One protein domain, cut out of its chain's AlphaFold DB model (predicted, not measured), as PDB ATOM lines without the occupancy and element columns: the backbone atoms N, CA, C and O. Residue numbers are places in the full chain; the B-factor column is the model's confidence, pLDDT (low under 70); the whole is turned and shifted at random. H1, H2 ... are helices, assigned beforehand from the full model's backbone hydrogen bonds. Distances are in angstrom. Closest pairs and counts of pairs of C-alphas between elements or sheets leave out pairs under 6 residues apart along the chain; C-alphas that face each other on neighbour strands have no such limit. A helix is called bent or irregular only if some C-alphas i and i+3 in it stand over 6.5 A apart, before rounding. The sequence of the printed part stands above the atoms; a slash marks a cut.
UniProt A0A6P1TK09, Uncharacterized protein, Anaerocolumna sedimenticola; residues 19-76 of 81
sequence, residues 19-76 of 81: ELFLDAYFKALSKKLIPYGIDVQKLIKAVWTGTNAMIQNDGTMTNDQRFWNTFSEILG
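Overview. This is residues 19 to 76 of the 81 residues of an uncharacterized protein of Anaerocolumna sedimenticola (UniProt A0A6P1TK09). What is the shape? Helices H2 and H3 fold back on each other as a helical hairpin, and H1 meets the beginning of H2 to make a V, with residues 19 to 25 of H1 reaching away from the hairpin. What is it made of? The printed part has 58 residues with three named helices, in the order H1, H2, H3, and no named strand; the class is all helix. How compact is it? It is only just loose, close to compact, with a radius of gyration of the C-alphas of 12.5 A, and its flat outline spans 37 by 26 by 13 A.

Arrangement. How does the first helix meet the second? H1, residues 19 to 36, touches H2, residues 40 to 55, with residues 26 to 34 alone, and H2 touches it with residues 40 to 44 alone. The closest C-alphas are those of Ser 30 and Val 40, 5.5 A apart. The tilt is steep, 50 degrees, opposite ways. Where is H3? H3, residues 63 to 75, touches H2 and forms a helical hairpin with it, at a shallow tilt of 29 degrees, opposite ways. Their closest C-alphas are those of Gly 50 and Phe 67, 4.4 A apart; H1 and H3 are apart. What do the backbones show? Every O i to N i+4 pair is within hydrogen-bond range in H2 and H3, and 12 of 14 are in H1.

Along the chain. Where does H1 run? It begins at C-alpha 19, (-31.504, -49.138, -20.757), and measures 25.9 A from first to last C-alpha. Is it straight? It has a kink of 26 degrees near residue 30 and is irregular, but only just: C-alphas 32 and 35 are 6.8 A apart. Where are the others? H2 begins at C-alpha 40, (-48.154, -53.596, -17.733), and measures 22.5 A; H3 measures 18.2 A and ends at C-alpha 75, (-52.346, -45.611, -13.566).

Size, cuts and confidence. How large is it? The two C-alphas farthest apart, those of Pro 35 and Thr 60, are 37.5 A apart. Is it continuous? The printed part has no cut; the link from H1 to H2 is tight and that from H2 to H3 is short. How confident is the model? The mean pLDDT of the printed part is 90.4, and no printed residue is under 70.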
ATOM      1  N   GLU A  19     -30.321 -48.811 -19.959       81.56
ATOM      2  CA  GLU A  19     -31.504 -49.138 -20.757       81.56
ATOM      3  C   GLU A  19     -31.781 -50.648 -20.781       81.56
ATOM      4  O   GLU A  19     -32.905 -51.067 -20.507       81.56
ATOM      5  N   LEU A  20     -30.750 -51.477 -20.998       86.88
ATOM      6  CA  LEU A  20     -30.882 -52.937 -20.967       86.88
ATOM      7  C   LEU A  20     -31.320 -53.440 -19.585       86.88
ATOM      8  O   LEU A  20     -32.162 -54.334 -19.488       86.88
ATOM      9  N   PHE A  21     -30.757 -52.869 -18.515       86.75
ATOM     10  CA  PHE A  21     -31.171 -53.195 -17.151       86.75
ATOM     11  C   PHE A  21     -32.653 -52.877 -16.929       86.75
ATOM     12  O   PHE A  21     -33.393 -53.720 -16.419       86.75
ATOM     13  N   LEU A  22     -33.097 -51.687 -17.339       83.81
ATOM     14  CA  LEU A  22     -34.480 -51.257 -17.165       83.81
ATOM     15  C   LEU A  22     -35.449 -52.109 -17.990       83.81
ATOM     16  O   LEU A  22     -36.475 -52.519 -17.451       83.81
ATOM     17  N   ASP A  23     -35.115 -52.458 -19.234       83.56
ATOM     18  CA  ASP A  23     -35.934 -53.370 -20.046       83.56
ATOM     19  C   ASP A  23     -36.077 -54.748 -19.377       83.56
ATOM     20  O   ASP A  23     -37.191 -55.246 -19.170       83.56
ATOM     21  N   ALA A  24     -34.962 -55.340 -18.933       89.50
ATOM     22  CA  ALA A  24     -34.973 -56.628 -18.244       89.50
ATOM     23  C   ALA A  24     -35.780 -56.578 -16.933       89.50
ATOM     24  O   ALA A  24     -36.593 -57.472 -16.665       89.50
ATOM     25  N   TYR A  25     -35.595 -55.520 -16.140       89.00
ATOM     26  CA  TYR A  25     -36.319 -55.289 -14.895       89.00
ATOM     27  C   TYR A  25     -37.824 -55.160 -15.139       89.00
ATOM     28  O   TYR A  25     -38.613 -55.888 -14.529       89.00
ATOM     29  N   PHE A  26     -38.240 -54.299 -16.071       85.56
ATOM     30  CA  PHE A  26     -39.655 -54.103 -16.363       85.56
ATOM     31  C   PHE A  26     -40.284 -55.356 -16.955       85.56
ATOM     32  O   PHE A  26     -41.394 -55.702 -16.560       85.56
ATOM     33  N   LYS A  27     -39.586 -56.115 -17.804       86.38
ATOM     34  CA  LYS A  27     -40.067 -57.411 -18.304       86.38
ATOM     35  C   LYS A  27     -40.294 -58.422 -17.176       86.38
ATOM     36  O   LYS A  27     -41.295 -59.143 -17.192       86.38
ATOM     37  N   ALA A  28     -39.399 -58.485 -16.191       91.25
ATOM     38  CA  ALA A  28     -39.563 -59.350 -15.022       91.25
ATOM     39  C   ALA A  28     -40.722 -58.885 -14.125       91.25
ATOM     40  O   ALA A  28     -41.568 -59.692 -13.732       91.25
ATOM     41  N   LEU A  29     -40.807 -57.578 -13.867       88.25
ATOM     42  CA  LEU A  29     -41.885 -56.968 -13.094       88.25
ATOM     43  C   LEU A  29     -43.249 -57.214 -13.750       88.25
ATOM     44  O   LEU A  29     -44.194 -57.622 -13.085       88.25
ATOM     45  N   SER A  30     -43.324 -57.066 -15.071       84.88
ATOM     46  CA  SER A  30     -44.517 -57.332 -15.877       84.88
ATOM     47  C   SER A  30     -45.067 -58.729 -15.625       84.88
ATOM     48  O   SER A  30     -46.235 -58.884 -15.277       84.88
ATOM     49  N   LYS A  31     -44.210 -59.755 -15.716       88.06
ATOM     50  CA  LYS A  31     -44.597 -61.153 -15.472       88.06
ATOM     51  C   LYS A  31     -45.185 -61.355 -14.078       88.06
ATOM     52  O   LYS A  31     -46.124 -62.129 -13.921       88.06
ATOM     53  N   LYS A  32     -44.652 -60.647 -13.079       88.62
ATOM     54  CA  LYS A  32     -45.149 -60.698 -11.700       88.62
ATOM     55  C   LYS A  32     -46.510 -60.014 -11.540       88.62
ATOM     56  O   LYS A  32     -47.256 -60.393 -10.645       88.62
ATOM     57  N   LEU A  33     -46.831 -59.028 -12.376       85.25
ATOM     58  CA  LEU A  33     -48.028 -58.195 -12.232       85.25
ATOM     59  C   LEU A  33     -49.213 -58.631 -13.102       85.25
ATOM     60  O   LEU A  33     -50.351 -58.339 -12.740       85.25
ATOM     61  N   ILE A  34     -48.972 -59.392 -14.175       84.94
ATOM     62  CA  ILE A  34     -50.024 -60.002 -15.013       84.94
ATOM     63  C   ILE A  34     -51.098 -60.734 -14.181       84.94
ATOM     64  O   ILE A  34     -52.279 -60.489 -14.428       84.94
ATOM     65  N   PRO A  35     -50.759 -61.559 -13.164       89.56
ATOM     66  CA  PRO A  35     -51.764 -62.246 -12.346       89.56
ATOM     67  C   PRO A  35     -52.712 -61.317 -11.574       89.56
ATOM     68  O   PRO A  35     -53.771 -61.757 -11.140       89.56
ATOM     69  N   TYR A  36     -52.352 -60.043 -11.401       87.00
ATOM     70  CA  TYR A  36     -53.156 -59.049 -10.688       87.00
ATOM     71  C   TYR A  36     -54.025 -58.195 -11.626       87.00
ATOM     72  O   TYR A  36     -54.657 -57.246 -11.169       87.00
ATOM     73  N   GLY A  37     -54.050 -58.496 -12.931       84.75
ATOM     74  CA  GLY A  37     -54.858 -57.767 -13.917       84.75
ATOM     75  C   GLY A  37     -54.366 -56.345 -14.205       84.75
ATOM     76  O   GLY A  37     -55.121 -55.523 -14.722       84.75
ATOM     77  N   ILE A  38     -53.116 -56.032 -13.856       82.38
ATOM     78  CA  ILE A  38     -52.520 -54.718 -14.096       82.38
ATOM     79  C   ILE A  38     -52.081 -54.627 -15.558       82.38
ATOM     80  O   ILE A  38     -51.332 -55.475 -16.044       82.38
ATOM     81  N   ASP A  39     -52.494 -53.555 -16.237       86.25
ATOM     82  CA  ASP A  39     -51.940 -53.199 -17.542       86.25
ATOM     83  C   ASP A  39     -50.470 -52.793 -17.378       86.25
ATOM     84  O   ASP A  39     -50.122 -51.707 -16.907       86.25
ATOM     85  N   VAL A  40     -49.606 -53.717 -17.776       83.25
ATOM     86  CA  VAL A  40     -48.154 -53.596 -17.733       83.25
ATOM     87  C   VAL A  40     -47.643 -52.391 -18.522       83.25
ATOM     88  O   VAL A  40     -46.746 -51.695 -18.051       83.25
ATOM     89  N   GLN A  41     -48.188 -52.131 -19.711       85.00
ATOM     90  CA  GLN A  41     -47.723 -51.030 -20.556       85.00
ATOM     91  C   GLN A  41     -48.085 -49.692 -19.916       85.00
ATOM     92  O   GLN A  41     -47.265 -48.773 -19.848       85.00
ATOM     93  N   LYS A  42     -49.295 -49.616 -19.357       87.19
ATOM     94  CA  LYS A  42     -49.750 -48.460 -18.586       87.19
ATOM     95  C   LYS A  42     -48.902 -48.238 -17.330       87.19
ATOM     96  O   LYS A  42     -48.568 -47.095 -17.024       87.19
ATOM     97  N   LEU A  43     -48.503 -49.309 -16.642       87.81
ATOM     98  CA  LEU A  43     -47.606 -49.244 -15.489       87.81
ATOM     99  C   LEU A  43     -46.213 -48.734 -15.857       87.81
ATOM    100  O   LEU A  43     -45.729 -47.806 -15.217       87.81
ATOM    101  N   ILE A  44     -45.579 -49.313 -16.879       86.69
ATOM    102  CA  ILE A  44     -44.247 -48.894 -17.339       86.69
ATOM    103  C   ILE A  44     -44.274 -47.409 -17.707       86.69
ATOM    104  O   ILE A  44     -43.422 -46.641 -17.261       86.69
ATOM    105  N   LYS A  45     -45.307 -46.980 -18.443       89.06
ATOM    106  CA  LYS A  45     -45.525 -45.570 -18.771       89.06
ATOM    107  C   LYS A  45     -45.670 -44.703 -17.518       89.06
ATOM    108  O   LYS A  45     -45.073 -43.629 -17.462       89.06
ATOM    109  N   ALA A  46     -46.436 -45.146 -16.522       91.75
ATOM    110  CA  ALA A  46     -46.634 -44.400 -15.281       91.75
ATOM    111  C   ALA A  46     -45.325 -44.238 -14.494       91.75
ATOM    112  O   ALA A  46     -45.015 -43.127 -14.072       91.75
ATOM    113  N   VAL A  47     -44.532 -45.311 -14.357       90.62
ATOM    114  CA  VAL A  47     -43.223 -45.265 -13.680       90.62
ATOM    115  C   VAL A  47     -42.284 -44.300 -14.397       90.62
ATOM    116  O   VAL A  47     -41.755 -43.397 -13.762       90.62
ATOM    117  N   TRP A  48     -42.121 -44.430 -15.716       89.81
ATOM    118  CA  TRP A  48     -41.241 -43.545 -16.485       89.81
ATOM    119  C   TRP A  48     -41.651 -42.080 -16.406       89.81
ATOM    120  O   TRP A  48     -40.809 -41.207 -16.200       89.81
ATOM    121  N   THR A  49     -42.948 -41.802 -16.545       93.44
ATOM    122  CA  THR A  49     -43.443 -40.425 -16.482       93.44
ATOM    123  C   THR A  49     -43.258 -39.838 -15.084       93.44
ATOM    124  O   THR A  49     -42.805 -38.703 -14.961       93.44
ATOM    125  N   GLY A  50     -43.532 -40.622 -14.034       95.06
ATOM    126  CA  GLY A  50     -43.293 -40.220 -12.648       95.06
ATOM    127  C   GLY A  50     -41.815 -39.956 -12.362       95.06
ATOM    128  O   GLY A  50     -41.485 -38.927 -11.779       95.06
ATOM    129  N   THR A  51     -40.914 -40.832 -12.816       93.31
ATOM    130  CA  THR A  51     -39.462 -40.655 -12.653       93.31
ATOM    131  C   THR A  51     -38.971 -39.405 -13.376       93.31
ATOM    132  O   THR A  51     -38.229 -38.619 -12.796       93.31
ATOM    133  N   ASN A  52     -39.426 -39.161 -14.608       94.38
ATOM    134  CA  ASN A  52     -39.079 -37.940 -15.334       94.38
ATOM    135  C   ASN A  52     -39.601 -36.687 -14.621       94.38
ATOM    136  O   ASN A  52     -38.857 -35.721 -14.478       94.38
ATOM    137  N   ALA A  53     -40.839 -36.702 -14.120       96.31
ATOM    138  CA  ALA A  53     -41.380 -35.591 -13.339       96.31
ATOM    139  C   ALA A  53     -40.564 -35.347 -12.061       96.31
ATOM    140  O   ALA A  53     -40.274 -34.202 -11.729       96.31
ATOM    141  N   MET A  54     -40.152 -36.412 -11.372       96.69
ATOM    142  CA  MET A  54     -39.290 -36.347 -10.194       96.69
ATOM    143  C   MET A  54     -37.904 -35.762 -10.511       96.69
ATOM    144  O   MET A  54     -37.403 -34.952  -9.740       96.69
ATOM    145  N   ILE A  55     -37.293 -36.129 -11.643       94.62
ATOM    146  CA  ILE A  55     -36.008 -35.560 -12.092       94.62
ATOM    147  C   ILE A  55     -36.151 -34.062 -12.391       94.62
ATOM    148  O   ILE A  55     -35.261 -33.283 -12.068       94.62
ATOM    149  N   GLN A  56     -37.278 -33.658 -12.981       96.50
ATOM    150  CA  GLN A  56     -37.595 -32.261 -13.299       96.50
ATOM    151  C   GLN A  56     -38.234 -31.504 -12.122       96.50
ATOM    152  O   GLN A  56     -38.836 -30.448 -12.319       96.50
ATOM    153  N   ASN A  57     -38.169 -32.048 -10.903       96.94
ATOM    154  CA  ASN A  57     -38.767 -31.413  -9.740       96.94
ATOM    155  C   ASN A  57     -38.056 -30.089  -9.422       96.94
ATOM    156  O   ASN A  57     -36.840 -30.040  -9.270       96.94
ATOM    157  N   ASP A  58     -38.837 -29.024  -9.268       95.00
ATOM    158  CA  ASP A  58     -38.374 -27.656  -9.001       95.00
ATOM    159  C   ASP A  58     -38.129 -27.373  -7.506       95.00
ATOM    160  O   ASP A  58     -37.778 -26.258  -7.125       95.00
ATOM    161  N   GLY A  59     -38.323 -28.377  -6.647       95.62
ATOM    162  CA  GLY A  59     -38.138 -28.277  -5.200       95.62
ATOM    163  C   GLY A  59     -39.351 -27.736  -4.438       95.62
ATOM    164  O   GLY A  59     -39.291 -27.624  -3.217       95.62
ATOM    165  N   THR A  60     -40.471 -27.448  -5.114       96.38
ATOM    166  CA  THR A  60     -41.721 -27.005  -4.457       96.38
ATOM    167  C   THR A  60     -42.407 -28.106  -3.642       96.38
ATOM    168  O   THR A  60     -43.226 -27.821  -2.771       96.38
ATOM    169  N   MET A  61     -42.068 -29.369  -3.907       97.31
ATOM    170  CA  MET A  61     -42.530 -30.546  -3.173       97.31
ATOM    171  C   MET A  61     -41.431 -31.608  -3.122       97.31
ATOM    172  O   MET A  61     -40.435 -31.526  -3.843       97.31
ATOM    173  N   THR A  62     -41.615 -32.635  -2.295       97.88
ATOM    174  CA  THR A  62     -40.664 -33.753  -2.251       97.88
ATOM    175  C   THR A  62     -40.691 -34.564  -3.550       97.88
ATOM    176  O   THR A  62     -41.711 -34.645  -4.236       97.88
ATOM    177  N   ASN A  63     -39.567 -35.206  -3.871       96.69
ATOM    178  CA  ASN A  63     -39.457 -36.099  -5.027       96.69
ATOM    179  C   ASN A  63     -40.488 -37.237  -4.988       96.69
ATOM    180  O   ASN A  63     -41.107 -37.536  -6.007       96.69
ATOM    181  N   ASP A  64     -40.717 -37.801  -3.801       96.44
ATOM    182  CA  ASP A  64     -41.733 -38.827  -3.563       96.44
ATOM    183  C   ASP A  64     -43.142 -38.323  -3.921       96.44
ATOM    184  O   ASP A  64     -43.837 -38.936  -4.732       96.44
ATOM    185  N   GLN A  65     -43.533 -37.147  -3.417       96.94
ATOM    186  CA  GLN A  65     -44.833 -36.550  -3.737       96.94
ATOM    187  C   GLN A  65     -44.998 -36.291  -5.235       96.94
ATOM    188  O   GLN A  65     -46.044 -36.619  -5.799       96.94
ATOM    189  N   ARG A  66     -43.978 -35.727  -5.898       97.38
ATOM    190  CA  ARG A  66     -44.054 -35.461  -7.339       97.38
ATOM    191  C   ARG A  66     -44.213 -36.751  -8.137       97.38
ATOM    192  O   ARG A  66     -45.081 -36.813  -9.007       97.38
ATOM    193  N   PHE A  67     -43.432 -37.779  -7.806       96.69
ATOM    194  CA  PHE A  67     -43.540 -39.091  -8.434       96.69
ATOM    195  C   PHE A  67     -44.955 -39.664  -8.286       96.69
ATOM    196  O   PHE A  67     -45.588 -39.991  -9.289       96.69
ATOM    197  N   TRP A  68     -45.475 -39.756  -7.057       95.06
ATOM    198  CA  TRP A  68     -46.760 -40.410  -6.800       95.06
ATOM    199  C   TRP A  68     -47.954 -39.652  -7.366       95.06
ATOM    200  O   TRP A  68     -48.900 -40.298  -7.824       95.06
ATOM    201  N   ASN A  69     -47.911 -38.318  -7.389       94.94
ATOM    202  CA  ASN A  69     -48.946 -37.505  -8.025       94.94
ATOM    203  C   ASN A  69     -49.044 -37.838  -9.522       94.94
ATOM    204  O   ASN A  69     -50.100 -38.266  -9.988       94.94
ATOM    205  N   THR A  70     -47.925 -37.766 -10.248       94.81
ATOM    206  CA  THR A  70     -47.874 -38.077 -11.687       94.81
ATOM    207  C   THR A  70     -48.180 -39.548 -11.979       94.81
ATOM    208  O   THR A  70     -48.924 -39.871 -12.906       94.81
ATOM    209  N   PHE A  71     -47.639 -40.467 -11.180       93.81
ATOM    210  CA  PHE A  71     -47.873 -41.901 -11.339       93.81
ATOM    211  C   PHE A  71     -49.360 -42.254 -11.189       93.81
ATOM    212  O   PHE A  71     -49.921 -42.989 -12.008       93.81
ATOM    213  N   SER A  72     -50.012 -41.706 -10.157       92.06
ATOM    214  CA  SER A  72     -51.414 -41.997  -9.835       92.06
ATOM    215  C   SER A  72     -52.390 -41.400 -10.846       92.06
ATOM    216  O   SER A  72     -53.454 -41.974 -11.065       92.06
ATOM    217  N   GLU A  73     -52.047 -40.279 -11.482       91.94
ATOM    218  CA  GLU A  73     -52.828 -39.710 -12.588       91.94
ATOM    219  C   GLU A  73     -52.869 -40.648 -13.799       91.94
ATOM    220  O   GLU A  73     -53.907 -40.791 -14.442       91.94
ATOM    221  N   ILE A  74     -51.756 -41.329 -14.089       89.31
ATOM    222  CA  ILE A  74     -51.660 -42.229 -15.239       89.31
ATOM    223  C   ILE A  74     -52.308 -43.569 -14.922       89.31
ATOM    224  O   ILE A  74     -53.208 -43.990 -15.647       89.31
ATOM    225  N   LEU A  75     -51.863 -44.261 -13.869       84.62
ATOM    226  CA  LEU A  75     -52.346 -45.611 -13.566       84.62
ATOM    227  C   LEU A  75     -53.790 -45.599 -13.035       84.62
ATOM    228  O   LEU A  75     -54.546 -46.539 -13.293       84.62
ATOM    229  N   GLY A  76     -54.184 -44.493 -12.401       76.00
ATOM    230  CA  GLY A  76     -55.418 -44.317 -11.648       76.00
ATOM    231  C   GLY A  76     -55.160 -44.456 -10.147       76.00
ATOM    232  O   GLY A  76     -54.391 -45.313  -9.708       76.00
TER     233      GLY A  76